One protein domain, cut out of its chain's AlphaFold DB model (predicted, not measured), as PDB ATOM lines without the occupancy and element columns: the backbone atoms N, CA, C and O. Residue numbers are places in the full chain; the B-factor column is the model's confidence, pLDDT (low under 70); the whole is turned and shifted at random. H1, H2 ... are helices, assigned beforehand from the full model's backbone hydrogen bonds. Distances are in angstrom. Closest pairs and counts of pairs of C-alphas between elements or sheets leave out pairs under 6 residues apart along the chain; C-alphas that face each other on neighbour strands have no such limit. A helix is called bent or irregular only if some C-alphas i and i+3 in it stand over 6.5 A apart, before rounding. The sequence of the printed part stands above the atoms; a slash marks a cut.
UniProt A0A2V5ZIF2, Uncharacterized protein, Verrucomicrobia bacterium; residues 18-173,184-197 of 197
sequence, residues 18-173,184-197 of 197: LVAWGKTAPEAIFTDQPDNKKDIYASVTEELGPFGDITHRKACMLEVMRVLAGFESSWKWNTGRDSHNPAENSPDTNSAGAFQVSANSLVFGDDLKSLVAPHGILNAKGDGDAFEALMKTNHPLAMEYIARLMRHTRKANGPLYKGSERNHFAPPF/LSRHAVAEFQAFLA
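AT A GLANCE: This is residues 18 to 173 and 184 to 197 of the 197 residues of an uncharacterized protein of Verrucomicrobia bacterium (UniProt A0A2V5ZIF2). Short helices gather round one core helix, H8, with the longest helix, H4, crossing one side of it and H6 running nearly antiparallel to it on the other. H10 and H1 pack on H4, H7 makes a corner with the first part of H8, and H9 lies out to one side, touching no other helix. The printed part has 170 residues with ten named helices, H1 to H10 in chain order, and no named strand: the class is all helix. The whole is compact, with a radius of gyration of the C-alphas of 15.5 A and spans of 41 by 39 by 30 A.

IN THESE COORDINATES: H4, residues 54 to 73, is 27.8 A long, from C-alpha 54 at (-22.629, -29.930, -46.629) to C-alpha 73 at (-34.336, -54.919, -43.139). H8, residues 139 to 152, measures 20.0 A. H10, residues 186 to 196, measures 15.0 A and ends with C-alpha 196 at (-16.461, -38.082, -44.643). H6, residues 110 to 119, measures 14.9 A and is irregular, with C-alphas 115 and 118 7.0 A apart; H7, residues 128 to 137, measures 14.3 A. The shorter ones are H1, residues 18 to 24, H2, 40 to 43, H3, 45 to 48, H5, 103 to 108, and H9, 163 to 168.

HOW THE PARTS SIT: H4 touches H8 with residues 61 to 65 alone, about perpendicular at 77 degrees; their closest C-alphas, of Met 61 and Ala 147, are 7.1 A apart. H4 touches H10 at a steep tilt of 66 degrees, opposite ways, closest at the C-alphas of Ala 59 and Phe 192, 5.0 A. H1 touches H4 at 35.1 degrees, only just steep, closest at Gly 22 and Lys 58, C-alphas 6.6 A apart. H8 is the hub, touching six helices. H6 touches it at a shallow tilt of 17 degrees, opposite ways, with the C-alphas of Leu 112 and Tyr 145 6.4 A apart. H7 and H8 touch only at the corner, closest at the C-alphas of Met 135 and Ala 142, 5.0 A. H5 and H2 each only just touch H8, with 3 pairs of C-alphas within 8 A. H3 only just touches H10, also with 3 pairs. Every O i to N i+4 pair is within hydrogen-bond range in H4, H7, H8 and H10; the figures are 2 of 3 in H1, 4 of 6 in H6, and 0 of 2 in H5 and in H9, each with 3 of 3 O i to N i+3 pairs within range, while H2 and H3 are too short for such a pair.

THE WHOLE: The C-alphas farthest apart, of Pro 86 and Ala 197, are 43.6 A apart. Residues 174 to 183 are not printed, and C-alphas 173 and 184 are 17.9 A apart across the cut. The links H1 to H2 and H4 to H5 are long. Mean pLDDT of the printed part is 93.6; residue 170 alone is under 70.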
ATOM      1  N   LEU A  18     -21.907 -47.495 -46.767       98.31
ATOM      2  CA  LEU A  18     -22.639 -46.247 -46.550       98.31
ATOM      3  C   LEU A  18     -21.709 -45.025 -46.525       98.31
ATOM      4  O   LEU A  18     -21.995 -44.008 -47.155       98.31
ATOM      5  N   VAL A  19     -20.566 -45.136 -45.842       98.50
ATOM      6  CA  VAL A  19     -19.516 -44.105 -45.845       98.50
ATOM      7  C   VAL A  19     -18.897 -43.959 -47.234       98.50
ATOM      8  O   VAL A  19     -18.709 -42.835 -47.695       98.50
ATOM      9  N   ALA A  20     -18.583 -45.070 -47.906       98.62
ATOM     10  CA  ALA A  20     -17.984 -45.048 -49.237       98.62
ATOM     11  C   ALA A  20     -18.885 -44.317 -50.240       98.62
ATOM     12  O   ALA A  20     -18.408 -43.437 -50.954       98.62
ATOM     13  N   TRP A  21     -20.190 -44.609 -50.228       98.69
ATOM     14  CA  TRP A  21     -21.164 -43.870 -51.023       98.69
ATOM     15  C   TRP A  21     -21.237 -42.396 -50.609       98.69
ATOM     16  O   TRP A  21     -21.156 -41.525 -51.469       98.69
ATOM     17  N   GLY A  22     -21.317 -42.087 -49.311       98.44
ATOM     18  CA  GLY A  22     -21.408 -40.704 -48.825       98.44
ATOM     19  C   GLY A  22     -20.242 -39.803 -49.265       98.44
ATOM     20  O   GLY A  22     -20.443 -38.610 -49.511       98.44
ATOM     21  N   LYS A  23     -19.039 -40.373 -49.437       98.38
ATOM     22  CA  LYS A  23     -17.865 -39.662 -49.974       98.38
ATOM     23  C   LYS A  23     -18.035 -39.247 -51.432       98.38
ATOM     24  O   LYS A  23     -17.594 -38.165 -51.807       98.38
ATOM     25  N   THR A  24     -18.673 -40.082 -52.244       97.62
ATOM     26  CA  THR A  24     -18.842 -39.845 -53.687       97.62
ATOM     27  C   THR A  24     -20.205 -39.261 -54.047       97.62
ATOM     28  O   THR A  24     -20.398 -38.821 -55.177       97.62
ATOM     29  N   ALA A  25     -21.157 -39.262 -53.111       98.06
ATOM     30  CA  ALA A  25     -22.521 -38.815 -53.345       98.06
ATOM     31  C   ALA A  25     -22.566 -37.326 -53.755       98.06
ATOM     32  O   ALA A  25     -21.944 -36.487 -53.079       98.06
ATOM     33  N   PRO A  26     -23.324 -36.974 -54.815       97.75
ATOM     34  CA  PRO A  26     -23.468 -35.597 -55.272       97.75
ATOM     35  C   PRO A  26     -23.962 -34.665 -54.164       97.75
ATOM     36  O   PRO A  26     -24.998 -34.906 -53.546       97.75
ATOM     37  N   GLU A  27     -23.257 -33.553 -53.948       97.62
ATOM     38  CA  GLU A  27     -23.611 -32.575 -52.910       97.62
ATOM     39  C   GLU A  27     -25.030 -32.018 -53.070       97.62
ATOM     40  O   GLU A  27     -25.712 -31.790 -52.075       97.62
ATOM     41  N   ALA A  28     -25.514 -31.897 -54.310       96.94
ATOM     42  CA  ALA A  28     -26.858 -31.419 -54.633       96.94
ATOM     43  C   ALA A  28     -27.995 -32.210 -53.950       96.94
ATOM     44  O   ALA A  28     -29.075 -31.667 -53.742       96.94
ATOM     45  N   ILE A  29     -27.772 -33.473 -53.564       97.88
ATOM     46  CA  ILE A  29     -28.767 -34.272 -52.822       97.88
ATOM     47  C   ILE A  29     -28.977 -33.711 -51.407       97.88
ATOM     48  O   ILE A  29     -30.061 -33.811 -50.835       97.88
ATOM     49  N   PHE A  30     -27.928 -33.125 -50.830       97.88
ATOM     50  CA  PHE A  30     -27.871 -32.733 -49.426       97.88
ATOM     51  C   PHE A  30     -28.049 -31.230 -49.227       97.88
ATOM     52  O   PHE A  30     -28.101 -30.795 -48.081       97.88
ATOM     53  N   THR A  31     -28.151 -30.431 -50.293       95.94
ATOM     54  CA  THR A  31     -28.340 -28.977 -50.188       95.94
ATOM     55  C   THR A  31     -29.645 -28.622 -49.484       95.94
ATOM     56  O   THR A  31     -30.616 -29.384 -49.499       95.94
ATOM     57  N   ASP A  32     -29.678 -27.455 -48.849       94.00
ATOM     58  CA  ASP A  32     -30.858 -27.013 -48.116       94.00
ATOM     59  C   ASP A  32     -32.076 -26.763 -49.017       94.00
ATOM     60  O   ASP A  32     -31.939 -26.331 -50.160       94.00
ATOM     61  N   GLN A  33     -33.269 -27.074 -48.502       93.31
ATOM     62  CA  GLN A  33     -34.560 -26.852 -49.168       93.31
ATOM     63  C   GLN A  33     -35.560 -26.289 -48.141       93.31
ATOM     64  O   GLN A  33     -36.454 -27.010 -47.692       93.31
ATOM     65  N   PRO A  34     -35.408 -25.017 -47.732       85.38
ATOM     66  CA  PRO A  34     -36.080 -24.461 -46.554       85.38
ATOM     67  C   PRO A  34     -37.616 -24.502 -46.625       85.38
ATOM     68  O   PRO A  34     -38.277 -24.661 -45.599       85.38
ATOM     69  N   ASP A  35     -38.198 -24.437 -47.825       90.19
ATOM     70  CA  ASP A  35     -39.654 -24.458 -48.017       90.19
ATOM     71  C   ASP A  35     -40.236 -25.870 -48.207       90.19
ATOM     72  O   ASP A  35     -41.459 -26.060 -48.233       90.19
ATOM     73  N   ASN A  36     -39.385 -26.896 -48.314       91.81
ATOM     74  CA  ASN A  36     -39.827 -28.268 -48.525       91.81
ATOM     75  C   ASN A  36     -40.132 -28.967 -47.193       91.81
ATOM     76  O   ASN A  36     -39.339 -29.730 -46.654       91.81
ATOM     77  N   LYS A  37     -41.350 -28.781 -46.681       90.06
ATOM     78  CA  LYS A  37     -41.814 -29.442 -45.443       90.06
ATOM     79  C   LYS A  37     -41.892 -30.975 -45.527       90.06
ATOM     80  O   LYS A  37     -42.089 -31.628 -44.504       90.06
ATOM     81  N   LYS A  38     -41.815 -31.556 -46.731       91.12
ATOM     82  CA  LYS A  38     -41.821 -33.014 -46.936       91.12
ATOM     83  C   LYS A  38     -40.420 -33.616 -46.855       91.12
ATOM     84  O   LYS A  38     -40.316 -34.828 -46.689       91.12
ATOM     85  N   ASP A  39     -39.393 -32.776 -46.949       94.62
ATOM     86  CA  ASP A  39     -37.991 -33.142 -46.823       94.62
ATOM     87  C   ASP A  39     -37.719 -33.768 -45.452       94.62
ATOM     88  O   ASP A  39     -38.156 -33.270 -44.407       94.62
ATOM     89  N   ILE A  40     -36.960 -34.859 -45.445       96.06
ATOM     90  CA  ILE A  40     -36.511 -35.509 -44.222       96.06
ATOM     91  C   ILE A  40     -35.788 -34.552 -43.275       96.06
ATOM     92  O   ILE A  40     -36.023 -34.620 -42.069       96.06
ATOM     93  N   TYR A  41     -34.990 -33.612 -43.792       96.25
ATOM     94  CA  TYR A  41     -34.264 -32.662 -42.946       96.25
ATOM     95  C   TYR A  41     -35.216 -31.789 -42.140       96.25
ATOM     96  O   TYR A  41     -34.988 -31.613 -40.949       96.25
ATOM     97  N   ALA A  42     -36.333 -31.347 -42.728       93.94
ATOM     98  CA  ALA A  42     -37.344 -30.576 -42.007       93.94
ATOM     99  C   ALA A  42     -37.928 -31.351 -40.809       93.94
ATOM    100  O   ALA A  42     -38.389 -30.745 -39.846       93.94
ATOM    101  N   SER A  43     -37.884 -32.685 -40.850       93.31
ATOM    102  CA  SER A  43     -38.513 -33.559 -39.853       93.31
ATOM    103  C   SER A  43     -37.562 -34.058 -38.770       93.31
ATOM    104  O   SER A  43     -38.025 -34.374 -37.674       93.31
ATOM    105  N   VAL A  44     -36.260 -34.117 -39.068       95.75
ATOM    106  CA  VAL A  44     -35.206 -34.544 -38.128       95.75
ATOM    107  C   VAL A  44     -34.443 -33.366 -37.508       95.75
ATOM    108  O   VAL A  44     -33.406 -33.556 -36.877       95.75
ATOM    109  N   THR A  45     -34.917 -32.128 -37.706       94.38
ATOM    110  CA  THR A  45     -34.267 -30.908 -37.192       94.38
ATOM    111  C   THR A  45     -34.102 -30.925 -35.671       94.38
ATOM    112  O   THR A  45     -33.079 -30.469 -35.168       94.38
ATOM    113  N   GLU A  46     -35.073 -31.452 -34.928       94.31
ATOM    114  CA  GLU A  46     -35.007 -31.512 -33.460       94.31
ATOM    115  C   GLU A  46     -33.929 -32.507 -32.998       94.31
ATOM    116  O   GLU A  46     -33.144 -32.233 -32.087       94.31
ATOM    117  N   GLU A  47     -33.842 -33.646 -33.679       96.50
ATOM    118  CA  GLU A  47     -32.936 -34.738 -33.349       96.50
ATOM    119  C   GLU A  47     -31.495 -34.440 -33.782       96.50
ATOM    120  O   GLU A  47     -30.561 -34.670 -33.013       96.50
ATOM    121  N   LEU A  48     -31.309 -33.905 -34.993       97.06
ATOM    122  CA  LEU A  48     -30.005 -33.794 -35.657       97.06
ATOM    123  C   LEU A  48     -29.595 -32.355 -36.014       97.06
ATOM    124  O   LEU A  48     -28.417 -32.100 -36.247       97.06
ATOM    125  N   GLY A  49     -30.532 -31.406 -36.056       92.00
ATOM    126  CA  GLY A  49     -30.260 -30.001 -36.387       92.00
ATOM    127  C   GLY A  49     -29.745 -29.178 -35.193       92.00
ATOM    128  O   GLY A  49     -29.729 -29.671 -34.075       92.00
ATOM    129  N   PRO A  50     -29.325 -27.915 -35.348       94.94
ATOM    130  CA  PRO A  50     -29.279 -27.163 -36.592       94.94
ATOM    131  C   PRO A  50     -28.273 -27.769 -37.573       94.94
ATOM    132  O   PRO A  50     -27.232 -28.294 -37.183       94.94
ATOM    133  N   PHE A  51     -28.602 -27.724 -38.861       95.31
ATOM    134  CA  PHE A  51     -27.740 -28.276 -39.898       95.31
ATOM    135  C   PHE A  51     -26.637 -27.274 -40.264       95.31
ATOM    136  O   PHE A  51     -26.939 -26.161 -40.680       95.31
ATOM    137  N   GLY A  52     -25.375 -27.677 -40.092       93.19
ATOM    138  CA  GLY A  52     -24.193 -26.948 -40.554       93.19
ATOM    139  C   GLY A  52     -23.918 -27.088 -42.057       93.19
ATOM    140  O   GLY A  52     -24.821 -26.975 -42.885       93.19
ATOM    141  N   ASP A  53     -22.649 -27.315 -42.398       96.12
ATOM    142  CA  ASP A  53     -22.170 -27.410 -43.779       96.12
ATOM    143  C   ASP A  53     -22.649 -28.674 -44.520       96.12
ATOM    144  O   ASP A  53     -23.384 -29.517 -43.995       96.12
ATOM    145  N   ILE A  54     -22.232 -28.804 -45.783       97.38
ATOM    146  CA  ILE A  54     -22.629 -29.930 -46.629       97.38
ATOM    147  C   ILE A  54     -22.166 -31.278 -46.065       97.38
ATOM    148  O   ILE A  54     -22.888 -32.268 -46.185       97.38
ATOM    149  N   THR A  55     -21.012 -31.321 -45.397       97.94
ATOM    150  CA  THR A  55     -20.468 -32.532 -44.775       97.94
ATOM    151  C   THR A  55     -21.315 -32.949 -43.580       97.94
ATOM    152  O   THR A  55     -21.671 -34.123 -43.464       97.94
ATOM    153  N   HIS A  56     -21.723 -32.001 -42.734       97.88
ATOM    154  CA  HIS A  56     -22.651 -32.264 -41.638       97.88
ATOM    155  C   HIS A  56     -24.006 -32.747 -42.157       97.88
ATOM    156  O   HIS A  56     -24.562 -33.715 -41.645       97.88
ATOM    157  N   ARG A  57     -24.530 -32.134 -43.225       98.12
ATOM    158  CA  ARG A  57     -25.788 -32.574 -43.846       98.12
ATOM    159  C   ARG A  57     -25.675 -33.995 -44.397       98.12
ATOM    160  O   ARG A  57     -26.509 -34.835 -44.062       98.12
ATOM    161  N   LYS A  58     -24.602 -34.307 -45.135       98.44
ATOM    162  CA  LYS A  58     -24.278 -35.679 -45.561       98.44
ATOM    163  C   LYS A  58     -24.287 -36.642 -44.375       98.44
ATOM    164  O   LYS A  58     -25.006 -37.636 -44.421       98.44
ATOM    165  N   ALA A  59     -23.574 -36.320 -43.298       98.44
ATOM    166  CA  ALA A  59     -23.516 -37.149 -42.098       98.44
ATOM    167  C   ALA A  59     -24.896 -37.366 -41.445       98.44
ATOM    168  O   ALA A  59     -25.220 -38.494 -41.070       98.44
ATOM    169  N   CYS A  60     -25.743 -36.334 -41.379       98.44
ATOM    170  CA  CYS A  60     -27.127 -36.462 -40.918       98.44
ATOM    171  C   CYS A  60     -27.946 -37.415 -41.797       98.44
ATOM    172  O   CYS A  60     -28.671 -38.256 -41.271       98.44
ATOM    173  N   MET A  61     -27.823 -37.322 -43.125       98.56
ATOM    174  CA  MET A  61     -28.504 -38.244 -44.040       98.56
ATOM    175  C   MET A  61     -28.019 -39.689 -43.853       98.56
ATOM    176  O   MET A  61     -28.847 -40.596 -43.780       98.56
ATOM    177  N   LEU A  62     -26.704 -39.913 -43.714       98.62
ATOM    178  CA  LEU A  62     -26.162 -41.250 -43.442       98.62
ATOM    179  C   LEU A  62     -26.705 -41.818 -42.127       98.62
ATOM    180  O   LEU A  62     -27.046 -42.997 -42.066       98.62
ATOM    181  N   GLU A  63     -26.853 -40.988 -41.096       98.31
ATOM    182  CA  GLU A  63     -27.454 -41.418 -39.836       98.31
ATOM    183  C   GLU A  63     -28.922 -41.830 -40.000       98.31
ATOM    184  O   GLU A  63     -29.319 -42.897 -39.525       98.31
ATOM    185  N   VAL A  64     -29.721 -41.050 -40.735       98.19
ATOM    186  CA  VAL A  64     -31.111 -41.429 -41.029       98.19
ATOM    187  C   VAL A  64     -31.163 -42.747 -41.803       98.19
ATOM    188  O   VAL A  64     -31.927 -43.638 -41.437       98.19
ATOM    189  N   MET A  65     -30.323 -42.913 -42.825       98.44
ATOM    190  CA  MET A  65     -30.243 -44.145 -43.615       98.44
ATOM    191  C   MET A  65     -29.814 -45.347 -42.766       98.44
ATOM    192  O   MET A  65     -30.391 -46.427 -42.896       98.44
ATOM    193  N   ARG A  66     -28.842 -45.172 -41.860       97.81
ATOM    194  CA  ARG A  66     -28.408 -46.215 -40.922       97.81
ATOM    195  C   ARG A  66     -29.573 -46.677 -40.057       97.81
ATOM    196  O   ARG A  66     -29.770 -47.881 -39.917       97.81
ATOM    197  N   VAL A  67     -30.333 -45.753 -39.476       97.06
ATOM    198  CA  VAL A  67     -31.466 -46.106 -38.613       97.06
ATOM    199  C   VAL A  67     -32.599 -46.730 -39.426       97.06
ATOM    200  O   VAL A  67     -33.091 -47.797 -39.056       97.06
ATOM    201  N   LEU A  68     -32.959 -46.129 -40.563       96.81
ATOM    202  CA  LEU A  68     -34.012 -46.620 -41.449       96.81
ATOM    203  C   LEU A  68     -33.741 -48.057 -41.910       96.81
ATOM    204  O   LEU A  68     -34.593 -48.923 -41.734       96.81
ATOM    205  N   ALA A  69     -32.534 -48.354 -42.400       96.62
ATOM    206  CA  ALA A  69     -32.176 -49.708 -42.826       96.62
ATOM    207  C   ALA A  69     -32.252 -50.742 -41.687       96.62
ATOM    208  O   ALA A  69     -32.529 -51.921 -41.925       96.62
ATOM    209  N   GLY A  70     -32.031 -50.310 -40.441       95.19
ATOM    210  CA  GLY A  70     -32.253 -51.136 -39.259       95.19
ATOM    211  C   GLY A  70     -33.716 -51.560 -39.147       95.19
ATOM    212  O   GLY A  70     -34.001 -52.757 -39.099       95.19
ATOM    213  N   PHE A  71     -34.634 -50.590 -39.173       92.31
ATOM    214  CA  PHE A  71     -36.078 -50.836 -39.110       92.31
ATOM    215  C   PHE A  71     -36.580 -51.726 -40.245       92.31
ATOM    216  O   PHE A  71     -37.282 -52.704 -39.972       92.31
ATOM    217  N   GLU A  72     -36.188 -51.383 -41.470       92.38
ATOM    218  CA  GLU A  72     -36.735 -51.950 -42.701       92.38
ATOM    219  C   GLU A  72     -36.224 -53.371 -42.972       92.38
ATOM    220  O   GLU A  72     -36.974 -54.246 -43.387       92.38
ATOM    221  N   SER A  73     -34.943 -53.648 -42.710       93.88
ATOM    222  CA  SER A  73     -34.336 -54.919 -43.139       93.88
ATOM    223  C   SER A  73     -33.340 -55.519 -42.154       93.88
ATOM    224  O   SER A  73     -32.790 -56.593 -42.414       93.88
ATOM    225  N   SER A  74     -33.062 -54.837 -41.038       94.69
ATOM    226  CA  SER A  74     -31.882 -55.124 -40.211       94.69
ATOM    227  C   SER A  74     -30.590 -55.098 -41.045       94.69
ATOM    228  O   SER A  74     -29.752 -55.999 -40.940       94.69
ATOM    229  N   TRP A  75     -30.450 -54.068 -41.891       96.06
ATOM    230  CA  TRP A  75     -29.289 -53.810 -42.760       96.06
ATOM    231  C   TRP A  75     -28.993 -54.913 -43.787       96.06
ATOM    232  O   TRP A  75     -27.836 -55.151 -44.142       96.06
ATOM    233  N   LYS A  76     -30.021 -55.629 -44.247       95.94
ATOM    234  CA  LYS A  76     -29.878 -56.720 -45.218       95.94
ATOM    235  C   LYS A  76     -30.247 -56.240 -46.617       95.94
ATOM    236  O   LYS A  76     -31.399 -55.921 -46.881       95.94
ATOM    237  N   TRP A  77     -29.282 -56.284 -47.530       96.81
ATOM    238  CA  TRP A  77     -29.504 -55.941 -48.939       96.81
ATOM    239  C   TRP A  77     -30.403 -56.928 -49.676       96.81
ATOM    240  O   TRP A  77     -31.190 -56.517 -50.510       96.81
ATOM    241  N   ASN A  78     -30.353 -58.218 -49.342       95.44
ATOM    242  CA  ASN A  78     -31.135 -59.238 -50.045       95.44
ATOM    243  C   ASN A  78     -32.554 -59.442 -49.470       95.44
ATOM    244  O   ASN A  78     -33.123 -60.525 -49.581       95.44
ATOM    245  N   THR A  79     -33.113 -58.434 -48.798       92.88
ATOM    246  CA  THR A  79     -34.507 -58.475 -48.337       92.88
ATOM    247  C   THR A  79     -35.429 -58.115 -49.500       92.88
ATOM    248  O   THR A  79     -35.133 -57.213 -50.286       92.88
ATOM    249  N   GLY A  80     -36.527 -58.849 -49.641       87.69
ATOM    250  CA  GLY A  80     -37.588 -58.574 -50.609       87.69
ATOM    251  C   GLY A  80     -38.927 -58.427 -49.899       87.69
ATOM    252  O   GLY A  80     -38.943 -58.206 -48.692       87.69
ATOM    253  N   ARG A  81     -40.006 -58.620 -50.659       87.81
ATOM    254  CA  ARG A  81     -41.402 -58.485 -50.235       87.81
ATOM    255  C   ARG A  81     -41.687 -58.890 -48.784       87.81
ATOM    256  O   ARG A  81     -41.403 -60.026 -48.388       87.81
ATOM    257  N   ASP A  82     -42.398 -58.028 -48.059       82.81
ATOM    258  CA  ASP A  82     -43.052 -58.413 -46.807       82.81
ATOM    259  C   ASP A  82     -44.348 -59.185 -47.098       82.81
ATOM    260  O   ASP A  82     -45.358 -58.632 -47.540       82.81
ATOM    261  N   SER A  83     -44.347 -60.492 -46.822       82.62
ATOM    262  CA  SER A  83     -45.504 -61.365 -47.049       82.62
ATOM    263  C   SER A  83     -46.719 -61.040 -46.176       82.62
ATOM    264  O   SER A  83     -47.809 -61.537 -46.457       82.62
ATOM    265  N   HIS A  84     -46.549 -60.249 -45.114       82.50
ATOM    266  CA  HIS A  84     -47.635 -59.845 -44.220       82.50
ATOM    267  C   HIS A  84     -48.255 -58.505 -44.614       82.50
ATOM    268  O   HIS A  84     -49.296 -58.141 -44.065       82.50
ATOM    269  N   ASN A  85     -47.655 -57.788 -45.568       81.88
ATOM    270  CA  ASN A  85     -48.174 -56.528 -46.066       81.88
ATOM    271  C   ASN A  85     -49.080 -56.771 -47.290       81.88
ATOM    272  O   ASN A  85     -48.580 -57.017 -48.390       81.88
ATOM    273  N   PRO A  86     -50.418 -56.676 -47.161       84.19
ATOM    274  CA  PRO A  86     -51.326 -56.920 -48.281       84.19
ATOM    275  C   PRO A  86     -51.221 -55.867 -49.397       84.19
ATOM    276  O   PRO A  86     -51.729 -56.105 -50.494       84.19
ATOM    277  N   ALA A  87     -50.586 -54.716 -49.143       84.00
ATOM    278  CA  ALA A  87     -50.321 -53.705 -50.168       84.00
ATOM    279  C   ALA A  87     -49.183 -54.115 -51.121       84.00
ATOM    280  O   ALA A  87     -49.153 -53.677 -52.273       84.00
ATOM    281  N   GLU A  88     -48.283 -54.994 -50.674       88.12
ATOM    282  CA  GLU A  88     -47.248 -55.605 -51.507       88.12
ATOM    283  C   GLU A  88     -47.841 -56.825 -52.208       88.12
ATOM    284  O   GLU A  88     -47.719 -57.966 -51.764       88.12
ATOM    285  N   ASN A  89     -48.603 -56.565 -53.263       88.12
ATOM    286  CA  ASN A  89     -49.387 -57.555 -54.001       88.12
ATOM    287  C   ASN A  89     -49.027 -57.625 -55.493       88.12
ATOM    288  O   ASN A  89     -49.673 -58.357 -56.243       88.12
ATOM    289  N   SER A  90     -48.005 -56.886 -55.918       90.44
ATOM    290  CA  SER A  90     -47.507 -56.861 -57.291       90.44
ATOM    291  C   SER A  90     -46.011 -56.534 -57.305       90.44
ATOM    292  O   SER A  90     -45.542 -55.887 -56.369       90.44
ATOM    293  N   PRO A  91     -45.267 -56.903 -58.365       90.88
ATOM    294  CA  PRO A  91     -43.861 -56.513 -58.511       90.88
ATOM    295  C   PRO A  91     -43.619 -55.010 -58.320       90.88
ATOM    296  O   PRO A  91     -42.631 -54.598 -57.729       90.88
ATOM    297  N   ASP A  92     -44.556 -54.175 -58.771       92.69
ATOM    298  CA  ASP A  92     -44.428 -52.716 -58.713       92.69
ATOM    299  C   ASP A  92     -44.562 -52.157 -57.280       92.69
ATOM    300  O   ASP A  92     -44.126 -51.037 -56.996       92.69
ATOM    301  N   THR A  93     -45.200 -52.916 -56.381       92.00
ATOM    302  CA  THR A  93     -45.468 -52.521 -54.990       92.00
ATOM    303  C   THR A  93     -44.589 -53.240 -53.974       92.00
ATOM    304  O   THR A  93     -44.494 -52.761 -52.849       92.00
ATOM    305  N   ASN A  94     -43.927 -54.330 -54.357       92.44
ATOM    306  CA  ASN A  94     -43.022 -55.075 -53.491       92.44
ATOM    307  C   ASN A  94     -41.799 -54.245 -53.093       92.44
ATOM    308  O   ASN A  94     -41.092 -53.684 -53.936       92.44
ATOM    309  N   SER A  95     -41.526 -54.220 -51.796       92.94
ATOM    310  CA  SER A  95     -40.377 -53.526 -51.234       92.94
ATOM    311  C   SER A  95     -39.113 -54.381 -51.348       92.94
ATOM    312  O   SER A  95     -39.140 -55.603 -51.188       92.94
ATOM    313  N   ALA A  96     -37.970 -53.749 -51.614       94.50
ATOM    314  CA  ALA A  96     -36.704 -54.454 -51.782       94.50
ATOM    315  C   ALA A  96     -35.508 -53.700 -51.198       94.50
ATOM    316  O   ALA A  96     -35.511 -52.478 -51.030       94.50
ATOM    317  N   GLY A  97     -34.445 -54.453 -50.913       96.62
ATOM    318  CA  GLY A  97     -33.182 -53.891 -50.463       96.62
ATOM    319  C   GLY A  97     -33.157 -53.580 -48.972       96.62
ATOM    320  O   GLY A  97     -34.113 -53.833 -48.228       96.62
ATOM    321  N   ALA A  98     -32.052 -52.969 -48.539       97.19
ATOM    322  CA  ALA A  98     -31.864 -52.610 -47.139       97.19
ATOM    323  C   ALA A  98     -32.861 -51.546 -46.649       97.19
ATOM    324  O   ALA A  98     -33.156 -51.499 -45.456       97.19
ATOM    325  N   PHE A  99     -33.376 -50.723 -47.564       97.25
ATOM    326  CA  PHE A  99     -34.287 -49.611 -47.286       97.25
ATOM    327  C   PHE A  99     -35.751 -49.904 -47.638       97.25
ATOM    328  O   PHE A  99     -36.572 -49.004 -47.504       97.25
ATOM    329  N   GLN A 100     -36.058 -51.124 -48.105       95.88
ATOM    330  CA  GLN A 100     -37.414 -51.568 -48.455       95.88
ATOM    331  C   GLN A 100     -38.169 -50.550 -49.332       95.88
ATOM    332  O   GLN A 100     -39.249 -50.086 -48.992       95.88
ATOM    333  N   VAL A 101     -37.581 -50.189 -50.477       95.44
ATOM    334  CA  VAL A 101     -38.216 -49.300 -51.467       95.44
ATOM    335  C   VAL A 101     -38.816 -50.107 -52.615       95.44
ATOM    336  O   VAL A 101     -38.277 -51.152 -52.979       95.44
ATOM    337  N   SER A 102     -39.904 -49.609 -53.203       95.06
ATOM    338  CA  SER A 102     -40.625 -50.249 -54.312       95.06
ATOM    339  C   SER A 102     -40.768 -49.323 -55.525       95.06
ATOM    340  O   SER A 102     -40.653 -48.097 -55.412       95.06
ATOM    341  N   ALA A 103     -40.997 -49.899 -56.710       96.44
ATOM    342  CA  ALA A 103     -40.978 -49.171 -57.982       96.44
ATOM    343  C   ALA A 103     -42.067 -48.089 -58.086       96.44
ATOM    344  O   ALA A 103     -41.865 -47.052 -58.722       96.44
ATOM    345  N   ASN A 104     -43.209 -48.265 -57.414       95.06
ATOM    346  CA  ASN A 104     -44.267 -47.252 -57.357       95.06
ATOM    347  C   ASN A 104     -43.810 -45.906 -56.749       95.06
ATOM    348  O   ASN A 104     -44.435 -44.878 -57.017       95.06
ATOM    349  N   SER A 105     -42.690 -45.872 -56.015       96.12
ATOM    350  CA  SER A 105     -42.093 -44.640 -55.487       96.12
ATOM    351  C   SER A 105     -41.499 -43.727 -56.573       96.12
ATOM    352  O   SER A 105     -41.280 -42.541 -56.327       96.12
ATOM    353  N   LEU A 106     -41.343 -44.205 -57.813       96.19
ATOM    354  CA  LEU A 106     -40.928 -43.376 -58.954       96.19
ATOM    355  C   LEU A 106     -41.904 -42.227 -59.261       96.19
ATOM    356  O   LEU A 106     -41.543 -41.266 -59.937       96.19
ATOM    357  N   VAL A 107     -43.140 -42.292 -58.757       94.88
ATOM    358  CA  VAL A 107     -44.124 -41.206 -58.888       94.88
ATOM    359  C   VAL A 107     -43.698 -39.924 -58.159       94.88
ATOM    360  O   VAL A 107     -44.217 -38.852 -58.463       94.88
ATOM    361  N   PHE A 108     -42.769 -40.011 -57.202       95.44
ATOM    362  CA  PHE A 108     -42.413 -38.879 -56.346       95.44
ATOM    363  C   PHE A 108     -41.451 -37.875 -56.986       95.44
ATOM    364  O   PHE A 108     -41.405 -36.742 -56.516       95.44
ATOM    365  N   GLY A 109     -40.728 -38.230 -58.054       94.38
ATOM    366  CA  GLY A 109     -39.801 -37.291 -58.686       94.38
ATOM    367  C   GLY A 109     -39.181 -37.793 -59.985       94.38
ATOM    368  O   GLY A 109     -38.902 -38.980 -60.149       94.38
ATOM    369  N   ASP A 110     -38.936 -36.872 -60.916       96.00
ATOM    370  CA  ASP A 110     -38.275 -37.188 -62.186       96.00
ATOM    371  C   ASP A 110     -36.780 -37.481 -62.014       96.00
ATOM    372  O   ASP A 110     -36.193 -38.187 -62.832       96.00
ATOM    373  N   ASP A 111     -36.158 -37.005 -60.937       96.62
ATOM    374  CA  ASP A 111     -34.782 -37.354 -60.593       96.62
ATOM    375  C   ASP A 111     -34.655 -38.820 -60.144       96.62
ATOM    376  O   ASP A 111     -33.662 -39.463 -60.475       96.62
ATOM    377  N   LEU A 112     -35.680 -39.381 -59.487       97.75
ATOM    378  CA  LEU A 112     -35.757 -40.815 -59.182       97.75
ATOM    379  C   LEU A 112     -35.864 -41.649 -60.462       97.75
ATOM    380  O   LEU A 112     -35.122 -42.614 -60.629       97.75
ATOM    381  N   LYS A 113     -36.737 -41.246 -61.398       97.44
ATOM    382  CA  LYS A 113     -36.856 -41.894 -62.719       97.44
ATOM    383  C   LYS A 113     -35.546 -41.820 -63.494       97.44
ATOM    384  O   LYS A 113     -35.080 -42.824 -64.020       97.44
ATOM    385  N   SER A 114     -34.925 -40.643 -63.519       97.31
ATOM    386  CA  SER A 114     -33.663 -40.411 -64.228       97.31
ATOM    387  C   SER A 114     -32.512 -41.233 -63.648       97.31
ATOM    388  O   SER A 114     -31.647 -41.665 -64.402       97.31
ATOM    389  N   LEU A 115     -32.507 -41.479 -62.332       98.06
ATOM    390  CA  LEU A 115     -31.495 -42.304 -61.673       98.06
ATOM    391  C   LEU A 115     -31.564 -43.775 -62.114       98.06
ATOM    392  O   LEU A 115     -30.527 -44.414 -62.274       98.06
ATOM    393  N   VAL A 116     -32.768 -44.314 -62.323       98.12
ATOM    394  CA  VAL A 116     -32.962 -45.738 -62.657       98.12
ATOM    395  C   VAL A 116     -33.085 -46.014 -64.158       98.12
ATOM    396  O   VAL A 116     -32.818 -47.134 -64.591       98.12
ATOM    397  N   ALA A 117     -33.414 -45.006 -64.972       97.75
ATOM    398  CA  ALA A 117     -33.564 -45.142 -66.423       97.75
ATOM    399  C   ALA A 117     -32.336 -45.735 -67.147       97.75
ATOM    400  O   ALA A 117     -32.533 -46.591 -68.014       97.75
ATOM    401  N   PRO A 118     -31.075 -45.400 -66.791       98.00
ATOM    402  CA  PRO A 118     -29.891 -46.041 -67.374       98.00
ATOM    403  C   PRO A 118     -29.812 -47.558 -67.148       98.00
ATOM    404  O   PRO A 118     -29.049 -48.240 -67.828       98.00
ATOM    405  N   HIS A 119     -30.597 -48.089 -66.209       97.31
ATOM    406  CA  HIS A 119     -30.690 -49.514 -65.893       97.31
ATOM    407  C   HIS A 119     -31.915 -50.190 -66.531       97.31
ATOM    408  O   HIS A 119     -32.242 -51.319 -66.179       97.31
ATOM    409  N   GLY A 120     -32.583 -49.518 -67.476       95.56
ATOM    410  CA  GLY A 120     -33.720 -50.066 -68.219       95.56
ATOM    411  C   GLY A 120     -35.068 -49.952 -67.506       95.56
ATOM    412  O   GLY A 120     -36.043 -50.499 -68.003       95.56
ATOM    413  N   ILE A 121     -35.136 -49.238 -66.379       96.44
ATOM    414  CA  ILE A 121     -36.376 -49.008 -65.630       96.44
ATOM    415  C   ILE A 121     -36.981 -47.694 -66.114       96.44
ATOM    416  O   ILE A 121     -36.480 -46.614 -65.798       96.44
ATOM    417  N   LEU A 122     -38.041 -47.779 -66.908       88.00
ATOM    418  CA  LEU A 122     -38.661 -46.617 -67.542       88.00
ATOM    419  C   LEU A 122     -39.894 -46.152 -66.775       88.00
ATOM    420  O   LEU A 122     -40.176 -44.954 -66.733       88.00
ATOM    421  N   ASN A 123     -40.629 -47.086 -66.172       83.00
ATOM    422  CA  ASN A 123     -41.868 -46.789 -65.470       83.00
ATOM    423  C   ASN A 123     -41.980 -47.590 -64.175       83.00
ATOM    424  O   ASN A 123     -41.469 -48.693 -64.055       83.00
ATOM    425  N   ALA A 124     -42.756 -47.068 -63.224       82.25
ATOM    426  CA  ALA A 124     -43.138 -47.828 -62.034       82.25
ATOM    427  C   ALA A 124     -43.854 -49.142 -62.372       82.25
ATOM    428  O   ALA A 124     -43.722 -50.108 -61.634       82.25
ATOM    429  N   LYS A 125     -44.639 -49.150 -63.459       88.62
ATOM    430  CA  LYS A 125     -45.479 -50.277 -63.854       88.62
ATOM    431  C   LYS A 125     -44.774 -51.155 -64.876       88.62
ATOM    432  O   LYS A 125     -44.514 -50.689 -65.985       88.62
ATOM    433  N   GLY A 126     -44.575 -52.425 -64.534       89.12
ATOM    434  CA  GLY A 126     -44.004 -53.436 -65.429       89.12
ATOM    435  C   GLY A 126     -42.497 -53.642 -65.279       89.12
ATOM    436  O   GLY A 126     -42.004 -54.672 -65.725       89.12
ATOM    437  N   ASP A 127     -41.801 -52.734 -64.588       93.88
ATOM    438  CA  ASP A 127     -40.363 -52.841 -64.307       93.88
ATOM    439  C   ASP A 127     -40.077 -53.202 -62.833       93.88
ATOM    440  O   ASP A 127     -38.925 -53.166 -62.399       93.88
ATOM    441  N   GLY A 128     -41.106 -53.558 -62.050       94.88
ATOM    442  CA  GLY A 128     -40.994 -53.853 -60.617       94.88
ATOM    443  C   GLY A 128     -39.931 -54.901 -60.273       94.88
ATOM    444  O   GLY A 128     -39.063 -54.635 -59.446       94.88
ATOM    445  N   ASP A 129     -39.911 -56.043 -60.968       95.06
ATOM    446  CA  ASP A 129     -38.917 -57.101 -60.724       95.06
ATOM    447  C   ASP A 129     -37.478 -56.624 -61.004       95.06
ATOM    448  O   ASP A 129     -36.545 -56.939 -60.259       95.06
ATOM    449  N   ALA A 130     -37.288 -55.831 -62.066       96.69
ATOM    450  CA  ALA A 130     -35.989 -55.257 -62.410       96.69
ATOM    451  C   ALA A 130     -35.549 -54.211 -61.375       96.69
ATOM    452  O   ALA A 130     -34.382 -54.182 -60.982       96.69
ATOM    453  N   PHE A 131     -36.486 -53.393 -60.890       97.56
ATOM    454  CA  PHE A 131     -36.253 -52.441 -59.811       97.56
ATOM    455  C   PHE A 131     -35.867 -53.150 -58.510       97.56
ATOM    456  O   PHE A 131     -34.857 -52.798 -57.902       97.56
ATOM    457  N   GLU A 132     -36.605 -54.189 -58.110       96.56
ATOM    458  CA  GLU A 132     -36.281 -54.991 -56.930       96.56
ATOM    459  C   GLU A 132     -34.869 -55.579 -57.014       96.56
ATOM    460  O   GLU A 132     -34.103 -55.502 -56.049       96.56
ATOM    461  N   ALA A 133     -34.521 -56.171 -58.160       97.00
ATOM    462  CA  ALA A 133     -33.191 -56.722 -58.391       97.00
ATOM    463  C   ALA A 133     -32.121 -55.629 -58.268       97.00
ATOM    464  O   ALA A 133     -31.148 -55.805 -57.533       97.00
ATOM    465  N   LEU A 134     -32.340 -54.472 -58.900       97.81
ATOM    466  CA  LEU A 134     -31.410 -53.348 -58.865       97.81
ATOM    467  C   LEU A 134     -31.166 -52.840 -57.435       97.81
ATOM    468  O   LEU A 134     -30.012 -52.635 -57.059       97.81
ATOM    469  N   MET A 135     -32.216 -52.700 -56.618       98.06
ATOM    470  CA  MET A 135     -32.098 -52.250 -55.220       98.06
ATOM    471  C   MET A 135     -31.385 -53.264 -54.314       98.06
ATOM    472  O   MET A 135     -30.803 -52.880 -53.297       98.06
ATOM    473  N   LYS A 136     -31.412 -54.555 -54.675       97.88
ATOM    474  CA  LYS A 136     -30.714 -55.634 -53.959       97.88
ATOM    475  C   LYS A 136     -29.249 -55.778 -54.378       97.88
ATOM    476  O   LYS A 136     -28.457 -56.244 -53.569       97.88
ATOM    477  N   THR A 137     -28.885 -55.424 -55.617       97.81
ATOM    478  CA  THR A 137     -27.544 -55.701 -56.173       97.81
ATOM    479  C   THR A 137     -26.673 -54.468 -56.404       97.81
ATOM    480  O   THR A 137     -25.452 -54.599 -56.450       97.81
ATOM    481  N   ASN A 138     -27.255 -53.278 -56.577       98.38
ATOM    482  CA  ASN A 138     -26.517 -52.030 -56.788       98.38
ATOM    483  C   ASN A 138     -26.693 -51.103 -55.578       98.38
ATOM    484  O   ASN A 138     -27.515 -50.188 -55.581       98.38
ATOM    485  N   HIS A 139     -25.924 -51.362 -54.518       98.44
ATOM    486  CA  HIS A 139     -26.092 -50.669 -53.239       98.44
ATOM    487  C   HIS A 139     -25.823 -49.157 -53.307       98.44
ATOM    488  O   HIS A 139     -26.619 -48.417 -52.729       98.44
ATOM    489  N   PRO A 140     -24.793 -48.650 -54.026       98.56
ATOM    490  CA  PRO A 140     -24.617 -47.205 -54.193       98.56
ATOM    491  C   PRO A 140     -25.840 -46.533 -54.826       98.56
ATOM    492  O   PRO A 140     -26.267 -45.475 -54.368       98.56
ATOM    493  N   LEU A 141     -26.451 -47.170 -55.832       98.56
ATOM    494  CA  LEU A 141     -27.680 -46.662 -56.435       98.56
ATOM    495  C   LEU A 141     -28.852 -46.726 -55.453       98.56
ATOM    496  O   LEU A 141     -29.584 -45.750 -55.340       98.56
ATOM    497  N   ALA A 142     -29.018 -47.824 -54.710       98.69
ATOM    498  CA  ALA A 142     -30.079 -47.949 -53.709       98.69
ATOM    499  C   ALA A 142     -29.968 -46.880 -52.605       98.69
ATOM    500  O   ALA A 142     -30.975 -46.311 -52.184       98.69
ATOM    501  N   MET A 143     -28.741 -46.574 -52.171       98.81
ATOM    502  CA  MET A 143     -28.434 -45.499 -51.227       98.81
ATOM    503  C   MET A 143     -28.786 -44.121 -51.786       98.81
ATOM    504  O   MET A 143     -29.441 -43.329 -51.109       98.81
ATOM    505  N   GLU A 144     -28.404 -43.842 -53.031       98.81
ATOM    506  CA  GLU A 144     -28.761 -42.583 -53.679       98.81
ATOM    507  C   GLU A 144     -30.271 -42.447 -53.886       98.81
ATOM    508  O   GLU A 144     -30.840 -41.383 -53.628       98.81
ATOM    509  N   TYR A 145     -30.928 -43.535 -54.285       98.62
ATOM    510  CA  TYR A 145     -32.365 -43.581 -54.499       98.62
ATOM    511  C   TYR A 145     -33.127 -43.247 -53.217       98.62
ATOM    512  O   TYR A 145     -33.953 -42.335 -53.225       98.62
ATOM    513  N   ILE A 146     -32.827 -43.924 -52.098       98.69
ATOM    514  CA  ILE A 146     -33.512 -43.636 -50.830       98.69
ATOM    515  C   ILE A 146     -33.190 -42.225 -50.328       98.69
ATOM    516  O   ILE A 146     -34.085 -41.540 -49.836       98.69
ATOM    517  N   ALA A 147     -31.948 -41.754 -50.489       98.56
ATOM    518  CA  ALA A 147     -31.572 -40.412 -50.072       98.56
ATOM    519  C   ALA A 147     -32.410 -39.362 -50.809       98.56
ATOM    520  O   ALA A 147     -32.976 -38.489 -50.159       98.56
ATOM    521  N   ARG A 148     -32.562 -39.489 -52.135       98.44
ATOM    522  CA  ARG A 148     -33.426 -38.624 -52.958       98.44
ATOM    523  C   ARG A 148     -34.902 -38.784 -52.609       98.44
ATOM    524  O   ARG A 148     -35.596 -37.784 -52.445       98.44
ATOM    525  N   LEU A 149     -35.389 -40.011 -52.431       98.19
ATOM    526  CA  LEU A 149     -36.787 -40.274 -52.087       98.19
ATOM    527  C   LEU A 149     -37.175 -39.575 -50.779       98.19
ATOM    528  O   LEU A 149     -38.203 -38.902 -50.729       98.19
ATOM    529  N   MET A 150     -36.309 -39.637 -49.766       97.94
ATOM    530  CA  MET A 150     -36.503 -38.952 -48.486       97.94
ATOM    531  C   MET A 150     -36.480 -37.415 -48.593       97.94
ATOM    532  O   MET A 150     -36.999 -36.737 -47.706       97.94
ATOM    533  N   ARG A 151     -35.929 -36.838 -49.672       97.38
ATOM    534  CA  ARG A 151     -36.055 -35.397 -49.975       97.38
ATOM    535  C   ARG A 151     -37.444 -35.054 -50.525       97.38
ATOM    536  O   ARG A 151     -37.932 -33.953 -50.294       97.38
ATOM    537  N   HIS A 152     -38.096 -35.987 -51.222       96.56
ATOM    538  CA  HIS A 152     -39.429 -35.787 -51.812       96.56
ATOM    539  C   HIS A 152     -40.567 -36.106 -50.851       96.56
ATOM    540  O   HIS A 152     -41.597 -35.422 -50.826       96.56
ATOM    541  N   THR A 153     -40.419 -37.182 -50.084       94.50
ATOM    542  CA  THR A 153     -41.465 -37.680 -49.203       94.50
ATOM    543  C   THR A 153     -40.897 -38.557 -48.098       94.50
ATOM    544  O   THR A 153     -40.028 -39.395 -48.309       94.50
ATOM    545  N   ARG A 154     -41.477 -38.431 -46.907       91.06
ATOM    546  CA  ARG A 154     -41.292 -39.391 -45.810       91.06
ATOM    547  C   ARG A 154     -42.333 -40.502 -45.819       91.06
ATOM    548  O   ARG A 154     -42.157 -41.520 -45.170       91.06
ATOM    549  N   LYS A 155     -43.434 -40.310 -46.549       88.12
ATOM    550  CA  LYS A 155     -44.603 -41.201 -46.498       88.12
ATOM    551  C   LYS A 155     -44.388 -42.536 -47.207       88.12
ATOM    552  O   LYS A 155     -45.214 -43.427 -47.068       88.12
ATOM    553  N   ALA A 156     -43.309 -42.651 -47.979       86.44
ATOM    554  CA  ALA A 156     -42.930 -43.890 -48.645       86.44
ATOM    555  C   ALA A 156     -42.312 -44.919 -47.680       86.44
ATOM    556  O   ALA A 156     -42.287 -46.096 -48.012       86.44
ATOM    557  N   ASN A 157     -41.874 -44.499 -46.486       89.12
ATOM    558  CA  ASN A 157     -41.294 -45.377 -45.473       89.12
ATOM    559  C   ASN A 157     -41.986 -45.155 -44.129       89.12
ATOM    560  O   ASN A 157     -41.881 -44.088 -43.521       89.12
ATOM    561  N   GLY A 158     -42.674 -46.179 -43.633       85.94
ATOM    562  CA  GLY A 158     -43.431 -46.091 -42.385       85.94
ATOM    563  C   GLY A 158     -42.645 -45.629 -41.154       85.94
ATOM    564  O   GLY A 158     -43.166 -44.795 -40.406       85.94
ATOM    565  N   PRO A 159     -41.391 -46.080 -40.947       90.62
ATOM    566  CA  PRO A 159     -40.562 -45.630 -39.829       90.62
ATOM    567  C   PRO A 159     -40.277 -44.117 -39.803       90.62
ATOM    568  O   PRO A 159     -39.857 -43.604 -38.763       90.62
ATOM    569  N   LEU A 160     -40.501 -43.395 -40.911       92.44
ATOM    570  CA  LEU A 160     -40.284 -41.947 -41.029       92.44
ATOM    571  C   LEU A 160     -41.518 -41.095 -40.672       92.44
ATOM    572  O   LEU A 160     -41.468 -39.869 -40.810       92.44
ATOM    573  N   TYR A 161     -42.635 -41.691 -40.240       89.81
ATOM    574  CA  TYR A 161     -43.780 -40.925 -39.733       89.81
ATOM    575  C   TYR A 161     -43.532 -40.374 -38.326       89.81
ATOM    576  O   TYR A 161     -43.102 -41.106 -37.430       89.81
ATOM    577  N   LYS A 162     -43.870 -39.094 -38.109       85.62
ATOM    578  CA  LYS A 162     -43.704 -38.389 -36.825       85.62
ATOM    579  C   LYS A 162     -45.057 -38.012 -36.225       85.62
ATOM    580  O   LYS A 162     -45.998 -37.662 -36.938       85.62
ATOM    581  N   GLY A 163     -45.157 -38.042 -34.897       84.75
ATOM    582  CA  GLY A 163     -46.358 -37.602 -34.181       84.75
ATOM    583  C   GLY A 163     -47.628 -38.333 -34.639       84.75
ATOM    584  O   GLY A 163     -47.652 -39.562 -34.703       84.75
ATOM    585  N   SER A 164     -48.681 -37.578 -34.967       83.56
ATOM    586  CA  SER A 164     -49.992 -38.120 -35.358       83.56
ATOM    587  C   SER A 164     -50.013 -38.817 -36.722       83.56
ATOM    588  O   SER A 164     -50.946 -39.571 -36.993       83.56
ATOM    589  N   GLU A 165     -48.990 -38.636 -37.568       85.44
ATOM    590  CA  GLU A 165     -48.876 -39.333 -38.862       85.44
ATOM    591  C   GLU A 165     -48.818 -40.861 -38.692       85.44
ATOM    592  O   GLU A 165     -49.221 -41.611 -39.577       85.44
ATOM    593  N   ARG A 166     -48.379 -41.328 -37.520       82.62
ATOM    594  CA  ARG A 166     -48.250 -42.749 -37.170       82.62
ATOM    595  C   ARG A 166     -49.590 -43.481 -37.062       82.62
ATOM    596  O   ARG A 166     -49.628 -44.706 -37.153       82.62
ATOM    597  N   ASN A 167     -50.691 -42.734 -36.960       81.12
ATOM    598  CA  ASN A 167     -52.051 -43.273 -36.969       81.12
ATOM    599  C   ASN A 167     -52.481 -43.804 -38.350       81.12
ATOM    600  O   ASN A 167     -53.594 -44.301 -38.487       81.12
ATOM    601  N   HIS A 168     -51.632 -43.685 -39.377       78.62
ATOM    602  CA  HIS A 168     -51.899 -44.217 -40.713       78.62
ATOM    603  C   HIS A 168     -51.904 -45.756 -40.773       78.62
ATOM    604  O   HIS A 168     -52.514 -46.326 -41.673       78.62
ATOM    605  N   PHE A 169     -51.237 -46.430 -39.831       70.38
ATOM    606  CA  PHE A 169     -51.163 -47.891 -39.786       70.38
ATOM    607  C   PHE A 169     -52.314 -48.511 -38.989       70.38
ATOM    608  O   PHE A 169     -52.848 -47.899 -38.066       70.38
ATOM    609  N   ALA A 170     -52.673 -49.749 -39.336       69.75
ATOM    610  CA  ALA A 170     -53.628 -50.567 -38.598       69.75
ATOM    611  C   ALA A 170     -52.972 -51.918 -38.226       69.75
ATOM    612  O   ALA A 170     -52.710 -52.714 -39.127       69.75
ATOM    613  N   PRO A 171     -52.715 -52.196 -36.931       73.94
ATOM    614  CA  PRO A 171     -52.888 -51.285 -35.795       73.94
ATOM    615  C   PRO A 171     -51.932 -50.076 -35.877       73.94
ATOM    616  O   PRO A 171     -50.869 -50.190 -36.494       73.94
ATOM    617  N   PRO A 172     -52.283 -48.924 -35.274       72.69
ATOM    618  CA  PRO A 172     -51.383 -47.779 -35.212       72.69
ATOM    619  C   PRO A 172     -50.065 -48.174 -34.564       72.69
ATOM    620  O   PRO A 172     -50.052 -48.940 -33.598       72.69
ATOM    621  N   PHE A 173     -48.961 -47.608 -35.047       75.75
ATOM    622  CA  PHE A 173     -47.741 -47.637 -34.257       75.75
ATOM    623  C   PHE A 173     -47.962 -46.704 -33.060       75.75
ATOM    624  O   PHE A 173     -48.018 -45.481 -33.202       75.75
ATOM    625  N   LEU A 184     -32.035 -41.845 -33.701       95.62
ATOM    626  CA  LEU A 184     -31.110 -40.911 -34.328       95.62
ATOM    627  C   LEU A 184     -30.129 -40.375 -33.282       95.62
ATOM    628  O   LEU A 184     -30.515 -39.994 -32.177       95.62
ATOM    629  N   SER A 185     -28.848 -40.321 -33.638       95.25
ATOM    630  CA  SER A 185     -27.785 -39.931 -32.717       95.25
ATOM    631  C   SER A 185     -26.858 -38.875 -33.306       95.25
ATOM    632  O   SER A 185     -26.155 -39.109 -34.288       95.25
ATOM    633  N   ARG A 186     -26.749 -37.729 -32.622       96.19
ATOM    634  CA  ARG A 186     -25.744 -36.694 -32.933       96.19
ATOM    635  C   ARG A 186     -24.312 -37.211 -32.812       96.19
ATOM    636  O   ARG A 186     -23.425 -36.732 -33.507       96.19
ATOM    637  N   HIS A 187     -24.082 -38.202 -31.951       95.50
ATOM    638  CA  HIS A 187     -22.778 -38.848 -31.849       95.50
ATOM    639  C   HIS A 187     -22.465 -39.670 -33.105       95.50
ATOM    640  O   HIS A 187     -21.364 -39.572 -33.635       95.50
ATOM    641  N   ALA A 188     -23.445 -40.412 -33.631       95.62
ATOM    642  CA  ALA A 188     -23.277 -41.128 -34.894       95.62
ATOM    643  C   ALA A 188     -23.083 -40.162 -36.077       95.62
ATOM    644  O   ALA A 188     -22.250 -40.426 -36.940       95.62
ATOM    645  N   VAL A 189     -23.760 -39.005 -36.082       97.69
ATOM    646  CA  VAL A 189     -23.486 -37.928 -37.053       97.69
ATOM    647  C   VAL A 189     -22.035 -37.454 -36.960       97.69
ATOM    648  O   VAL A 189     -21.373 -37.348 -37.987       97.69
ATOM    649  N   ALA A 190     -21.503 -37.222 -35.757       96.69
ATOM    650  CA  ALA A 190     -20.104 -36.823 -35.590       96.69
ATOM    651  C   ALA A 190     -19.120 -37.896 -36.097       96.69
ATOM    652  O   ALA A 190     -18.136 -37.558 -36.755       96.69
ATOM    653  N   GLU A 191     -19.401 -39.182 -35.851       96.88
ATOM    654  CA  GLU A 191     -18.619 -40.294 -36.412       96.88
ATOM    655  C   GLU A 191     -18.664 -40.288 -37.949       96.88
ATOM    656  O   GLU A 191     -17.619 -40.326 -38.597       96.88
ATOM    657  N   PHE A 192     -19.855 -40.185 -38.553       97.94
ATOM    658  CA  PHE A 192     -19.997 -40.099 -40.009       97.94
ATOM    659  C   PHE A 192     -19.273 -38.885 -40.588       97.94
ATOM    660  O   PHE A 192     -18.573 -39.020 -41.586       97.94
ATOM    661  N   GLN A 193     -19.390 -37.718 -39.958       97.38
ATOM    662  CA  GLN A 193     -18.712 -36.504 -40.401       97.38
ATOM    663  C   GLN A 193     -17.188 -36.672 -40.380       97.38
ATOM    664  O   GLN A 193     -16.527 -36.283 -41.338       97.38
ATOM    665  N   ALA A 194     -16.636 -37.311 -39.344       97.44
ATOM    666  CA  ALA A 194     -15.211 -37.629 -39.281       97.44
ATOM    667  C   ALA A 194     -14.780 -38.616 -40.378       97.44
ATOM    668  O   ALA A 194     -13.682 -38.495 -40.911       97.44
ATOM    669  N   PHE A 195     -15.634 -39.578 -40.742       97.44
ATOM    670  CA  PHE A 195     -15.344 -40.499 -41.841       97.44
ATOM    671  C   PHE A 195     -15.447 -39.859 -43.227       97.44
ATOM    672  O   PHE A 195     -14.812 -40.368 -44.151       97.44
ATOM    673  N   LEU A 196     -16.257 -38.809 -43.385       96.75
ATOM    674  CA  LEU A 196     -16.461 -38.082 -44.643       96.75
ATOM    675  C   LEU A 196     -15.397 -37.011 -44.914       96.75
ATOM    676  O   LEU A 196     -15.269 -36.602 -46.069       96.75
ATOM    677  N   ALA A 197     -14.687 -36.568 -43.875       86.75
ATOM    678  CA  ALA A 197     -13.579 -35.619 -43.966       86.75
ATOM    679  C   ALA A 197     -12.340 -36.192 -44.680       86.75
ATOM    680  O   ALA A 197     -12.194 -37.437 -44.773       86.75
TER     681      ALA A 197